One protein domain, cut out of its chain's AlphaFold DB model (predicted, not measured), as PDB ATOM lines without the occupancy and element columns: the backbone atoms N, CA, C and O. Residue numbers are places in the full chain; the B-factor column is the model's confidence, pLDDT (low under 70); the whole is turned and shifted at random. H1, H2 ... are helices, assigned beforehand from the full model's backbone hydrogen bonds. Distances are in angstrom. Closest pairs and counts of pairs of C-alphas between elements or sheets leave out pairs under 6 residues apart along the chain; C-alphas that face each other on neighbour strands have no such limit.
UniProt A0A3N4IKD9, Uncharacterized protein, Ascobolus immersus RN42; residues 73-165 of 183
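This is residues 73 to 165 of the 183 residues of an uncharacterized protein of Ascobolus immersus RN42 (UniProt A0A3N4IKD9). Three long helices make an elongated body: H2 and H3 form a helical hairpin, and H1 crosses both at a slant. At one end the tail, residues 152 to 165, folds across, with residues 159 to 160 paired antiparallel with residues 101 to 102 of the H1 to H2 link. The 93 printed residues, class all helix with no named strand, are compact, with a radius of gyration of the C-alphas of 13.6 A and spans of 39 by 24 by 16 A.

H1, residues 74 to 97, begins at C-alpha 74 (-30.241, 0.510, 104.808) and is 34.4 A long. H2, residues 103 to 124, measures 31.4 A. H3, residues 129 to 151, measures 32.2 A and ends at C-alpha 151 (-13.552, 16.929, 119.195).

H1 and H2 touch, closest at the C-alphas of Ala 86 and Ala 114, 4.8 A, at a steep tilt of 50 degrees, opposite ways. H1 and H3 touch, closest at the C-alphas of Ala 79 and Cys 139, 4.2 A, at a steep tilt of 48 degrees, the same way. The hairpin H2 and H3 touch, closest at the C-alphas of Gly 122 and Leu 132, 6.1 A, at 36 degrees, only just steep, opposite ways. Every O i to N i+4 pair is within hydrogen-bond range in H1 and H2, and 18 of 19 in H3.

The farthest C-alphas, of Gly 128 and Ser 163, are 40.0 A apart. The printed part has no cut, and both links are tight. Mean pLDDT of the printed part is 74.3, with residues 94 to 96, 98 and 148 to 165 under 70.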
ATOM      1  N   SER A  73     -29.911  -1.482 109.253       74.75
ATOM      2  CA  SER A  73     -30.898  -1.035 108.274       74.75
ATOM      3  C   SER A  73     -30.224  -0.216 107.165       74.75
ATOM      4  O   SER A  73     -29.230   0.469 107.411       74.75
ATOM      5  N   LEU A  74     -30.754  -0.275 105.938       75.44
ATOM      6  CA  LEU A  74     -30.241   0.510 104.808       75.44
ATOM      7  C   LEU A  74     -30.188   2.027 105.123       75.44
ATOM      8  O   LEU A  74     -29.151   2.635 104.851       75.44
ATOM      9  N   PRO A  75     -31.209   2.634 105.773       73.75
ATOM     10  CA  PRO A  75     -31.124   4.014 106.255       73.75
ATOM     11  C   PRO A  75     -29.954   4.273 107.207       73.75
ATOM     12  O   PRO A  75     -29.280   5.288 107.071       73.75
ATOM     13  N   THR A  76     -29.682   3.356 108.140       74.88
ATOM     14  CA  THR A  76     -28.575   3.480 109.105       74.88
ATOM     15  C   THR A  76     -27.215   3.423 108.405       74.88
ATOM     16  O   THR A  76     -26.328   4.219 108.707       74.88
ATOM     17  N   GLN A  77     -27.051   2.521 107.434       76.56
ATOM     18  CA  GLN A  77     -25.815   2.424 106.652       76.56
ATOM     19  C   GLN A  77     -25.574   3.696 105.828       76.56
ATOM     20  O   GLN A  77     -24.458   4.218 105.807       76.56
ATOM     21  N   LEU A  78     -26.626   4.230 105.196       80.62
ATOM     22  CA  LEU A  78     -26.547   5.479 104.440       80.62
ATOM     23  C   LEU A  78     -26.225   6.665 105.348       80.62
ATOM     24  O   LEU A  78     -25.358   7.468 105.018       80.62
ATOM     25  N   ALA A  79     -26.889   6.758 106.499       76.50
ATOM     26  CA  ALA A  79     -26.674   7.806 107.489       76.50
ATOM     27  C   ALA A  79     -25.212   7.879 107.949       76.50
ATOM     28  O   ALA A  79     -24.629   8.963 107.980       76.50
ATOM     29  N   ARG A  80     -24.600   6.727 108.246       75.69
ATOM     30  CA  ARG A  80     -23.183   6.646 108.631       75.69
ATOM     31  C   ARG A  80     -22.249   7.012 107.485       75.69
ATOM     32  O   ARG A  80     -21.303   7.768 107.691       75.69
ATOM     33  N   ALA A  81     -22.526   6.519 106.278       75.88
ATOM     34  CA  ALA A  81     -21.740   6.864 105.097       75.88
ATOM     35  C   ALA A  81     -21.778   8.377 104.816       75.88
ATOM     36  O   ALA A  81     -20.733   8.982 104.575       75.88
ATOM     37  N   ALA A  82     -22.960   8.990 104.909       79.00
ATOM     38  CA  ALA A  82     -23.147  10.423 104.723       79.00
ATOM     39  C   ALA A  82     -22.437  11.244 105.808       79.00
ATOM     40  O   ALA A  82     -21.697  12.167 105.476       79.00
ATOM     41  N   ALA A  83     -22.585  10.872 107.083       76.69
ATOM     42  CA  ALA A  83     -21.916  11.549 108.196       76.69
ATOM     43  C   ALA A  83     -20.385  11.517 108.045       76.69
ATOM     44  O   ALA A  83     -19.706  12.522 108.248       76.69
ATOM     45  N   PHE A  84     -19.835  10.382 107.606       78.75
ATOM     46  CA  PHE A  84     -18.399  10.230 107.385       78.75
ATOM     47  C   PHE A  84     -17.883  11.053 106.194       78.75
ATOM     48  O   PHE A  84     -16.823  11.678 106.276       78.75
ATOM     49  N   GLN A  85     -18.624  11.090 105.083       78.81
ATOM     50  CA  GLN A  85     -18.267  11.933 103.934       78.81
ATOM     51  C   GLN A  85     -18.374  13.426 104.258       78.81
ATOM     52  O   GLN A  85     -17.531  14.221 103.829       78.81
ATOM     53  N   ALA A  86     -19.371  13.803 105.056       79.56
ATOM     54  CA  ALA A  86     -19.526  15.160 105.549       79.56
ATOM     55  C   ALA A  86     -18.352  15.578 106.430       79.56
ATOM     56  O   ALA A  86     -17.815  16.663 106.227       79.56
ATOM     57  N   LEU A  87     -17.892  14.703 107.328       79.75
ATOM     58  CA  LEU A  87     -16.735  14.969 108.182       79.75
ATOM     59  C   LEU A  87     -15.467  15.218 107.360       79.75
ATOM     60  O   LEU A  87     -14.783  16.221 107.553       79.75
ATOM     61  N   LYS A  88     -15.199  14.370 106.361       78.31
ATOM     62  CA  LYS A  88     -14.069  14.574 105.439       78.31
ATOM     63  C   LYS A  88     -14.162  15.903 104.694       78.31
ATOM     64  O   LYS A  88     -13.165  16.609 104.544       78.31
ATOM     65  N   SER A  89     -15.355  16.244 104.217       80.44
ATOM     66  CA  SER A  89     -15.590  17.497 103.495       80.44
ATOM     67  C   SER A  89     -15.412  18.710 104.409       80.44
ATOM     68  O   SER A  89     -14.769  19.684 104.017       80.44
ATOM     69  N   PHE A  90     -15.917  18.622 105.638       80.88
ATOM     70  CA  PHE A  90     -15.760  19.628 106.678       80.88
ATOM     71  C   PHE A  90     -14.285  19.891 106.985       80.88
ATOM     72  O   PHE A  90     -13.862  21.041 106.942       80.88
ATOM     73  N   GLU A  91     -13.470  18.851 107.181       75.50
ATOM     74  CA  GLU A  91     -12.032  19.022 107.418       75.50
ATOM     75  C   GLU A  91     -11.309  19.693 106.251       75.50
ATOM     76  O   GLU A  91     -10.441  20.540 106.460       75.50
ATOM     77  N   ILE A  92     -11.659  19.341 105.009       76.38
ATOM     78  CA  ILE A  92     -11.082  19.981 103.822       76.38
ATOM     79  C   ILE A  92     -11.427  21.473 103.808       76.38
ATOM     80  O   ILE A  92     -10.559  22.299 103.518       76.38
ATOM     81  N   ILE A  93     -12.681  21.824 104.102       73.69
ATOM     82  CA  ILE A  93     -13.141  23.216 104.156       73.69
ATOM     83  C   ILE A  93     -12.427  23.959 105.285       73.69
ATOM     84  O   ILE A  93     -11.854  25.024 105.052       73.69
ATOM     85  N   ALA A  94     -12.386  23.375 106.480       68.62
ATOM     86  CA  ALA A  94     -11.800  24.006 107.646       68.62
ATOM     87  C   ALA A  94     -10.284  24.206 107.485       68.62
ATOM     88  O   ALA A  94      -9.786  25.308 107.710       68.62
ATOM     89  N   ARG A  95      -9.549  23.211 106.968       69.19
ATOM     90  CA  ARG A  95      -8.113  23.354 106.656       69.19
ATOM     91  C   ARG A  95      -7.836  24.393 105.575       69.19
ATOM     92  O   ARG A  95      -6.825  25.081 105.656       69.19
ATOM     93  N   LYS A  96      -8.709  24.518 104.569       69.50
ATOM     94  CA  LYS A  96      -8.585  25.569 103.545       69.50
ATOM     95  C   LYS A  96      -8.832  26.962 104.113       69.50
ATOM     96  O   LYS A  96      -8.178  27.896 103.666       69.50
ATOM     97  N   SER A  97      -9.767  27.097 105.054       71.50
ATOM     98  CA  SER A  97     -10.026  28.375 105.723       71.50
ATOM     99  C   SER A  97      -8.887  28.771 106.662       71.50
ATOM    100  O   SER A  97      -8.538  29.942 106.732       71.50
ATOM    101  N   GLY A  98      -8.280  27.798 107.354       67.75
ATOM    102  CA  GLY A  98      -7.248  28.041 108.364       67.75
ATOM    103  C   GLY A  98      -7.760  28.743 109.627       67.75
ATOM    104  O   GLY A  98      -6.975  28.986 110.539       67.75
ATOM    105  N   GLU A  99      -9.055  29.055 109.695       70.00
ATOM    106  CA  GLU A  99      -9.677  29.767 110.805       70.00
ATOM    107  C   GLU A  99     -10.250  28.779 111.823       70.00
ATOM    108  O   GLU A  99     -10.870  27.769 111.474       70.00
ATOM    109  N   SER A 100     -10.043  29.080 113.104       70.88
ATOM    110  CA  SER A 100     -10.758  28.411 114.185       70.88
ATOM    111  C   SER A 100     -12.218  28.860 114.182       70.88
ATOM    112  O   SER A 100     -12.528  30.011 113.876       70.88
ATOM    113  N   MET A 101     -13.128  27.959 114.536       73.88
ATOM    114  CA  MET A 101     -14.560  28.248 114.568       73.88
ATOM    115  C   MET A 101     -15.182  27.756 115.869       73.88
ATOM    116  O   MET A 101     -14.764  26.745 116.429       73.88
ATOM    117  N   SER A 102     -16.201  28.461 116.357       75.06
ATOM    118  CA  SER A 102     -16.941  28.034 117.547       75.06
ATOM    119  C   SER A 102     -17.553  26.648 117.349       75.06
ATOM    120  O   SER A 102     -17.970  26.324 116.235       75.06
ATOM    121  N   HIS A 103     -17.691  25.891 118.438       75.94
ATOM    122  CA  HIS A 103     -18.344  24.582 118.446       75.94
ATOM    123  C   HIS A 103     -19.689  24.567 117.690       75.94
ATOM    124  O   HIS A 103     -19.875  23.758 116.782       75.94
ATOM    125  N   ASP A 104     -20.586  25.507 118.001       75.94
ATOM    126  CA  ASP A 104     -21.924  25.567 117.396       75.94
ATOM    127  C   ASP A 104     -21.868  25.783 115.877       75.94
ATOM    128  O   ASP A 104     -22.637  25.191 115.118       75.94
ATOM    129  N   LEU A 105     -20.924  26.609 115.418       77.31
ATOM    130  CA  LEU A 105     -20.718  26.870 113.994       77.31
ATOM    131  C   LEU A 105     -20.147  25.643 113.274       77.31
ATOM    132  O   LEU A 105     -20.625  25.302 112.194       77.31
ATOM    133  N   ALA A 106     -19.163  24.966 113.869       77.81
ATOM    134  CA  ALA A 106     -18.592  23.742 113.313       77.81
ATOM    135  C   ALA A 106     -19.654  22.650 113.150       77.81
ATOM    136  O   ALA A 106     -19.786  22.066 112.072       77.81
ATOM    137  N   LEU A 107     -20.455  22.427 114.196       78.88
ATOM    138  CA  LEU A 107     -21.519  21.432 114.174       78.88
ATOM    139  C   LEU A 107     -22.592  21.784 113.136       78.88
ATOM    140  O   LEU A 107     -22.986  20.918 112.361       78.88
ATOM    141  N   ALA A 108     -22.999  23.054 113.039       80.44
ATOM    142  CA  ALA A 108     -23.974  23.496 112.040       80.44
ATOM    143  C   ALA A 108     -23.480  23.304 110.594       80.44
ATOM    144  O   ALA A 108     -24.251  22.905 109.715       80.44
ATOM    145  N   VAL A 109     -22.196  23.569 110.323       80.31
ATOM    146  CA  VAL A 109     -21.595  23.319 109.002       80.31
ATOM    147  C   VAL A 109     -21.560  21.819 108.707       80.31
ATOM    148  O   VAL A 109     -21.921  21.406 107.605       80.31
ATOM    149  N   LEU A 110     -21.167  20.999 109.683       81.50
ATOM    150  CA  LEU A 110     -21.088  19.551 109.524       81.50
ATOM    151  C   LEU A 110     -22.469  18.908 109.314       81.50
ATOM    152  O   LEU A 110     -22.626  18.108 108.393       81.50
ATOM    153  N   GLU A 111     -23.478  19.290 110.103       84.50
ATOM    154  CA  GLU A 111     -24.865  18.829 109.942       84.50
ATOM    155  C   GLU A 111     -25.399  19.184 108.546       84.50
ATOM    156  O   GLU A 111     -26.013  18.346 107.884       84.50
ATOM    157  N   ARG A 112     -25.101  20.389 108.040       82.81
ATOM    158  CA  ARG A 112     -25.496  20.800 106.686       82.81
ATOM    159  C   ARG A 112     -24.842  19.945 105.597       82.81
ATOM    160  O   ARG A 112     -25.532  19.519 104.672       82.81
ATOM    161  N   LEU A 113     -23.535  19.701 105.695       84.69
ATOM    162  CA  LEU A 113     -22.809  18.853 104.743       84.69
ATOM    163  C   LEU A 113     -23.336  17.412 104.766       84.69
ATOM    164  O   LEU A 113     -23.480  16.784 103.718       84.69
ATOM    165  N   ALA A 114     -23.676  16.903 105.949       84.44
ATOM    166  CA  ALA A 114     -24.259  15.578 106.111       84.44
ATOM    167  C   ALA A 114     -25.641  15.477 105.465       84.44
ATOM    168  O   ALA A 114     -25.913  14.517 104.749       84.44
ATOM    169  N   ASP A 115     -26.483  16.496 105.622       85.00
ATOM    170  CA  ASP A 115     -27.792  16.565 104.973       85.00
ATOM    171  C   ASP A 115     -27.691  16.581 103.436       85.00
ATOM    172  O   ASP A 115     -28.507  15.964 102.736       85.00
ATOM    173  N   GLU A 116     -26.687  17.277 102.895       86.75
ATOM    174  CA  GLU A 116     -26.376  17.288 101.462       86.75
ATOM    175  C   GLU A 116     -25.911  15.904 100.975       86.75
ATOM    176  O   GLU A 116     -26.426  15.404  99.967       86.75
ATOM    177  N   GLU A 117     -25.033  15.227 101.721       85.06
ATOM    178  CA  GLU A 117     -24.580  13.870 101.392       85.06
ATOM    179  C   GLU A 117     -25.698  12.823 101.531       85.06
ATOM    180  O   GLU A 117     -25.816  11.946 100.674       85.06
ATOM    181  N   VAL A 118     -26.597  12.941 102.517       84.12
ATOM    182  CA  VAL A 118     -27.777  12.063 102.623       84.12
ATOM    183  C   VAL A 118     -28.677  12.210 101.399       84.12
ATOM    184  O   VAL A 118     -29.183  11.211 100.886       84.12
ATOM    185  N   ARG A 119     -28.886  13.432 100.889       86.00
ATOM    186  CA  ARG A 119     -29.667  13.639  99.654       86.00
ATOM    187  C   ARG A 119     -28.999  12.973  98.461       86.00
ATOM    188  O   ARG A 119     -29.661  12.244  97.726       86.00
ATOM    189  N   LYS A 120     -27.702  13.206  98.284       81.38
ATOM    190  CA  LYS A 120     -26.921  12.667  97.170       81.38
ATOM    191  C   LYS A 120     -26.897  11.138  97.189       81.38
ATOM    192  O   LYS A 120     -27.362  10.513  96.236       81.38
ATOM    193  N   LEU A 121     -26.461  10.533  98.294       76.88
ATOM    194  CA  LEU A 121     -26.440   9.078  98.453       76.88
ATOM    195  C   LEU A 121     -27.851   8.489  98.402       76.88
ATOM    196  O   LEU A 121     -28.048   7.429  97.821       76.88
ATOM    197  N   GLY A 122     -28.850   9.195  98.941       75.12
ATOM    198  CA  GLY A 122     -30.252   8.781  98.897       75.12
ATOM    199  C   GLY A 122     -30.759   8.606  97.469       75.12
ATOM    200  O   GLY A 122     -31.402   7.603  97.159       75.12
ATOM    201  N   THR A 123     -30.412   9.544  96.581       78.12
ATOM    202  CA  THR A 123     -30.732   9.431  95.150       78.12
ATOM    203  C   THR A 123     -29.949   8.320  94.454       78.12
ATOM    204  O   THR A 123     -30.524   7.582  93.654       78.12
ATOM    205  N   GLU A 124     -28.666   8.150  94.779       76.75
ATOM    206  CA  GLU A 124     -27.807   7.119  94.181       76.75
ATOM    207  C   GLU A 124     -28.270   5.705  94.557       76.75
ATOM    208  O   GLU A 124     -28.370   4.821  93.706       76.75
ATOM    209  N   TRP A 125     -28.613   5.509  95.829       79.94
ATOM    210  CA  TRP A 125     -29.060   4.233  96.381       79.94
ATOM    211  C   TRP A 125     -30.559   3.998  96.165       79.94
ATOM    212  O   TRP A 125     -31.067   2.932  96.505       79.94
ATOM    213  N   ARG A 126     -31.254   4.969  95.554       81.06
ATOM    214  CA  ARG A 126     -32.678   4.909  95.198       81.06
ATOM    215  C   ARG A 126     -33.586   4.637  96.401       81.06
ATOM    216  O   ARG A 126     -34.520   3.843  96.298       81.06
ATOM    217  N   LEU A 127     -33.308   5.290  97.529       75.56
ATOM    218  CA  LEU A 127     -34.144   5.175  98.724       75.56
ATOM    219  C   LEU A 127     -35.502   5.847  98.501       75.56
ATOM    220  O   LEU A 127     -35.596   6.892  97.855       75.56
ATOM    221  N   GLY A 128     -36.548   5.269  99.090       81.38
ATOM    222  CA  GLY A 128     -37.858   5.913  99.173       81.38
ATOM    223  C   GLY A 128     -37.876   7.057 100.194       81.38
ATOM    224  O   GLY A 128     -37.043   7.114 101.099       81.38
ATOM    225  N   ASP A 129     -38.871   7.945 100.109       85.06
ATOM    226  CA  ASP A 129     -38.979   9.142 100.968       85.06
ATOM    227  C   ASP A 129     -38.942   8.831 102.473       85.06
ATOM    228  O   ASP A 129     -38.333   9.562 103.258       85.06
ATOM    229  N   THR A 130     -39.576   7.733 102.887       83.75
ATOM    230  CA  THR A 130     -39.579   7.273 104.284       83.75
ATOM    231  C   THR A 130     -38.185   6.846 104.736       83.75
ATOM    232  O   THR A 130     -37.753   7.183 105.835       83.75
ATOM    233  N   GLU A 131     -37.455   6.131 103.883       80.75
ATOM    234  CA  GLU A 131     -36.109   5.651 104.188       80.75
ATOM    235  C   GLU A 131     -35.109   6.811 104.208       80.75
ATOM    236  O   GLU A 131     -34.254   6.868 105.086       80.75
ATOM    237  N   LEU A 132     -35.271   7.782 103.307       82.75
ATOM    238  CA  LEU A 132     -34.511   9.032 103.277       82.75
ATOM    239  C   LEU A 132     -34.752   9.884 104.528       82.75
ATOM    240  O   LEU A 132     -33.811  10.444 105.089       82.75
ATOM    241  N   ARG A 133     -36.003   9.964 104.999       81.81
ATOM    242  CA  ARG A 133     -36.344  10.651 106.252       81.81
ATOM    243  C   ARG A 133     -35.683   9.976 107.452       81.81
ATOM    244  O   ARG A 133     -35.090  10.670 108.275       81.81
ATOM    245  N   ASN A 134     -35.749   8.648 107.519       82.38
ATOM    246  CA  ASN A 134     -35.092   7.879 108.572       82.38
ATOM    247  C   ASN A 134     -33.571   8.048 108.508       82.38
ATOM    248  O   ASN A 134     -32.942   8.276 109.533       82.38
ATOM    249  N   ALA A 135     -32.983   8.022 107.311       76.19
ATOM    250  CA  ALA A 135     -31.552   8.221 107.136       76.19
ATOM    251  C   ALA A 135     -31.104   9.610 107.605       76.19
ATOM    252  O   ALA A 135     -30.085   9.711 108.272       76.19
ATOM    253  N   ARG A 136     -31.869  10.679 107.331       82.56
ATOM    254  CA  ARG A 136     -31.553  12.020 107.860       82.56
ATOM    255  C   ARG A 136     -31.600  12.072 109.382       82.56
ATOM    256  O   ARG A 136     -30.689  12.619 109.994       82.56
ATOM    257  N   TRP A 137     -32.637  11.489 109.985       83.31
ATOM    258  CA  TRP A 137     -32.762  11.422 111.442       83.31
ATOM    259  C   TRP A 137     -31.562  10.707 112.080       83.31
ATOM    260  O   TRP A 137     -30.911  11.253 112.968       83.31
ATOM    261  N   GLU A 138     -31.223   9.521 111.570       81.25
ATOM    262  CA  GLU A 138     -30.073   8.730 112.028       81.25
ATOM    263  C   GLU A 138     -28.737   9.448 111.768       81.25
ATOM    264  O   GLU A 138     -27.807   9.364 112.572       81.25
ATOM    265  N   CYS A 139     -28.635  10.189 110.661       79.88
ATOM    266  CA  CYS A 139     -27.418  10.899 110.279       79.88
ATOM    267  C   CYS A 139     -27.090  12.020 111.266       79.88
ATOM    268  O   CYS A 139     -25.931  12.150 111.649       79.88
ATOM    269  N   GLY A 140     -28.092  12.755 111.759       73.94
ATOM    270  CA  GLY A 140     -27.889  13.767 112.801       73.94
ATOM    271  C   GLY A 140     -27.274  13.184 114.080       73.94
ATOM    272  O   GLY A 140     -26.338  13.756 114.638       73.94
ATOM    273  N   GLY A 141     -27.732  11.999 114.502       76.81
ATOM    274  CA  GLY A 141     -27.139  11.275 115.631       76.81
ATOM    275  C   GLY A 141     -25.699  10.824 115.362       76.81
ATOM    276  O   GLY A 141     -24.831  10.993 116.214       76.81
ATOM    277  N   CYS A 142     -25.424  10.311 114.158       75.94
ATOM    278  CA  CYS A 142     -24.076   9.897 113.758       75.94
ATOM    279  C   CYS A 142     -23.100  11.080 113.696       75.94
ATOM    280  O   CYS A 142     -21.974  10.964 114.165       75.94
ATOM    281  N   VAL A 143     -23.527  12.216 113.139       78.00
ATOM    282  CA  VAL A 143     -22.725  13.443 113.044       78.00
ATOM    283  C   VAL A 143     -22.333  13.941 114.425       78.00
ATOM    284  O   VAL A 143     -21.156  14.194 114.660       78.00
ATOM    285  N   ARG A 144     -23.296  14.039 115.348       74.38
ATOM    286  CA  ARG A 144     -23.016  14.466 116.723       74.38
ATOM    287  C   ARG A 144     -22.105  13.485 117.435       74.38
ATOM    288  O   ARG A 144     -21.118  13.919 118.003       74.38
ATOM    289  N   GLY A 145     -22.357  12.180 117.324       70.50
ATOM    290  CA  GLY A 145     -21.490  11.165 117.927       70.50
ATOM    291  C   GLY A 145     -20.051  11.221 117.406       70.50
ATOM    292  O   GLY A 145     -19.110  11.189 118.194       70.50
ATOM    293  N   LEU A 146     -19.871  11.371 116.090       70.50
ATOM    294  CA  LEU A 146     -18.552  11.537 115.477       70.50
ATOM    295  C   LEU A 146     -17.884  12.841 115.912       70.50
ATOM    296  O   LEU A 146     -16.692  12.850 116.193       70.50
ATOM    297  N   TYR A 147     -18.636  13.937 115.964       70.25
ATOM    298  CA  TYR A 147     -18.097  15.239 116.316       70.25
ATOM    299  C   TYR A 147     -17.742  15.331 117.809       70.25
ATOM    300  O   TYR A 147     -16.649  15.761 118.157       70.25
ATOM    301  N   GLU A 148     -18.636  14.916 118.704       67.19
ATOM    302  CA  GLU A 148     -18.449  14.976 120.159       67.19
ATOM    303  C   GLU A 148     -17.385  13.978 120.632       67.19
ATOM    304  O   GLU A 148     -16.476  14.367 121.369       67.19
ATOM    305  N   GLY A 149     -17.444  12.728 120.156       61.03
ATOM    306  CA  GLY A 149     -16.488  11.682 120.536       61.03
ATOM    307  C   GLY A 149     -15.049  12.001 120.129       61.03
ATOM    308  O   GLY A 149     -14.116  11.607 120.817       61.03
ATOM    309  N   TRP A 150     -14.856  12.769 119.055       60.78
ATOM    310  CA  TRP A 150     -13.518  13.129 118.580       60.78
ATOM    311  C   TRP A 150     -13.069  14.534 118.986       60.78
ATOM    312  O   TRP A 150     -11.914  14.726 119.353       60.78
ATOM    313  N   TYR A 151     -13.949  15.538 118.944       56.44
ATOM    314  CA  TYR A 151     -13.552  16.929 119.195       56.44
ATOM    315  C   TYR A 151     -13.806  17.412 120.623       56.44
ATOM    316  O   TYR A 151     -13.173  18.384 121.041       56.44
ATOM    317  N   ILE A 152     -14.701  16.772 121.384       52.16
ATOM    318  CA  ILE A 152     -14.980  17.164 122.774       52.16
ATOM    319  C   ILE A 152     -14.255  16.249 123.758       52.16
ATOM    320  O   ILE A 152     -13.600  16.770 124.661       52.16
ATOM    321  N   GLU A 153     -14.319  14.924 123.585       46.94
ATOM    322  CA  GLU A 153     -13.721  13.990 124.554       46.94
ATOM    323  C   GLU A 153     -12.183  13.987 124.535       46.94
ATOM    324  O   GLU A 153     -11.573  14.001 125.604       46.94
ATOM    325  N   GLU A 154     -11.534  14.061 123.368       45.59
ATOM    326  CA  GLU A 154     -10.057  14.084 123.298       45.59
ATOM    327  C   GLU A 154      -9.446  15.472 123.550       45.59
ATOM    328  O   GLU A 154      -8.238  15.614 123.749       45.59
ATOM    329  N   LEU A 155     -10.268  16.522 123.515       49.19
ATOM    330  CA  LEU A 155      -9.780  17.863 123.217       49.19
ATOM    331  C   LEU A 155     -10.364  18.952 124.150       49.19
ATOM    332  O   LEU A 155      -9.706  19.959 124.388       49.19
ATOM    333  N   THR A 156     -11.506  18.751 124.819       52.19
ATOM    334  CA  THR A 156     -12.079  19.677 125.833       52.19
ATOM    335  C   THR A 156     -12.260  21.145 125.387       52.19
ATOM    336  O   THR A 156     -12.347  22.048 126.224       52.19
ATOM    337  N   TRP A 157     -12.316  21.434 124.081       56.72
ATOM    338  CA  TRP A 157     -12.288  22.816 123.582       56.72
ATOM    339  C   TRP A 157     -13.682  23.407 123.343       56.72
ATOM    340  O   TRP A 157     -14.615  22.737 122.911       56.72
ATOM    341  N   LYS A 158     -13.788  24.725 123.556       63.06
ATOM    342  CA  LYS A 158     -14.952  25.549 123.170       63.06
ATOM    343  C   LYS A 158     -14.980  25.891 121.671       63.06
ATOM    344  O   LYS A 158     -15.983  26.393 121.167       63.06
ATOM    345  N   GLU A 159     -13.877  25.640 120.973       65.12
ATOM    346  CA  GLU A 159     -13.650  26.015 119.579       65.12
ATOM    347  C   GLU A 159     -12.959  24.868 118.837       65.12
ATOM    348  O   GLU A 159     -12.083  24.193 119.381       65.12
ATOM    349  N   TYR A 160     -13.362  24.659 117.589       66.44
ATOM    350  CA  TYR A 160     -12.698  23.783 116.640       66.44
ATOM    351  C   TYR A 160     -11.504  24.516 116.008       66.44
ATOM    352  O   TYR A 160     -11.664  25.616 115.477       66.44
ATOM    353  N   ASP A 161     -10.324  23.892 116.016       67.62
ATOM    354  CA  ASP A 161      -9.100  24.412 115.389       67.62
ATOM    355  C   ASP A 161      -8.558  23.407 114.347       67.62
ATOM    356  O   ASP A 161      -8.080  22.325 114.722       67.62
ATOM    357  N   PRO A 162      -8.583  23.745 113.039       65.69
ATOM    358  CA  PRO A 162      -8.145  22.844 111.971       65.69
ATOM    359  C   PRO A 162      -6.647  22.514 112.027       65.69
ATOM    360  O   PRO A 162      -6.234  21.483 111.493       65.69
ATOM    361  N   SER A 163      -5.833  23.356 112.674       64.69
ATOM    362  CA  SER A 163      -4.390  23.135 112.833       64.69
ATOM    363  C   SER A 163      -4.087  22.082 113.902       64.69
ATOM    364  O   SER A 163      -3.048  21.426 113.847       64.69
ATOM    365  N   ARG A 164      -5.001  21.896 114.863       61.16
ATOM    366  CA  ARG A 164      -4.890  20.905 115.950       61.16
ATOM    367  C   ARG A 164      -5.513  19.564 115.595       61.16
ATOM    368  O   ARG A 164      -5.047  18.542 116.074       61.16
ATOM    369  N   ALA A 165      -6.481  19.556 114.681       57.47
ATOM    370  CA  ALA A 165      -7.014  18.342 114.059       57.47
ATOM    371  C   ALA A 165      -6.008  17.656 113.091       57.47
ATOM    372  O   ALA A 165      -6.365  16.776 112.304       57.47
TER     373      ALA A 165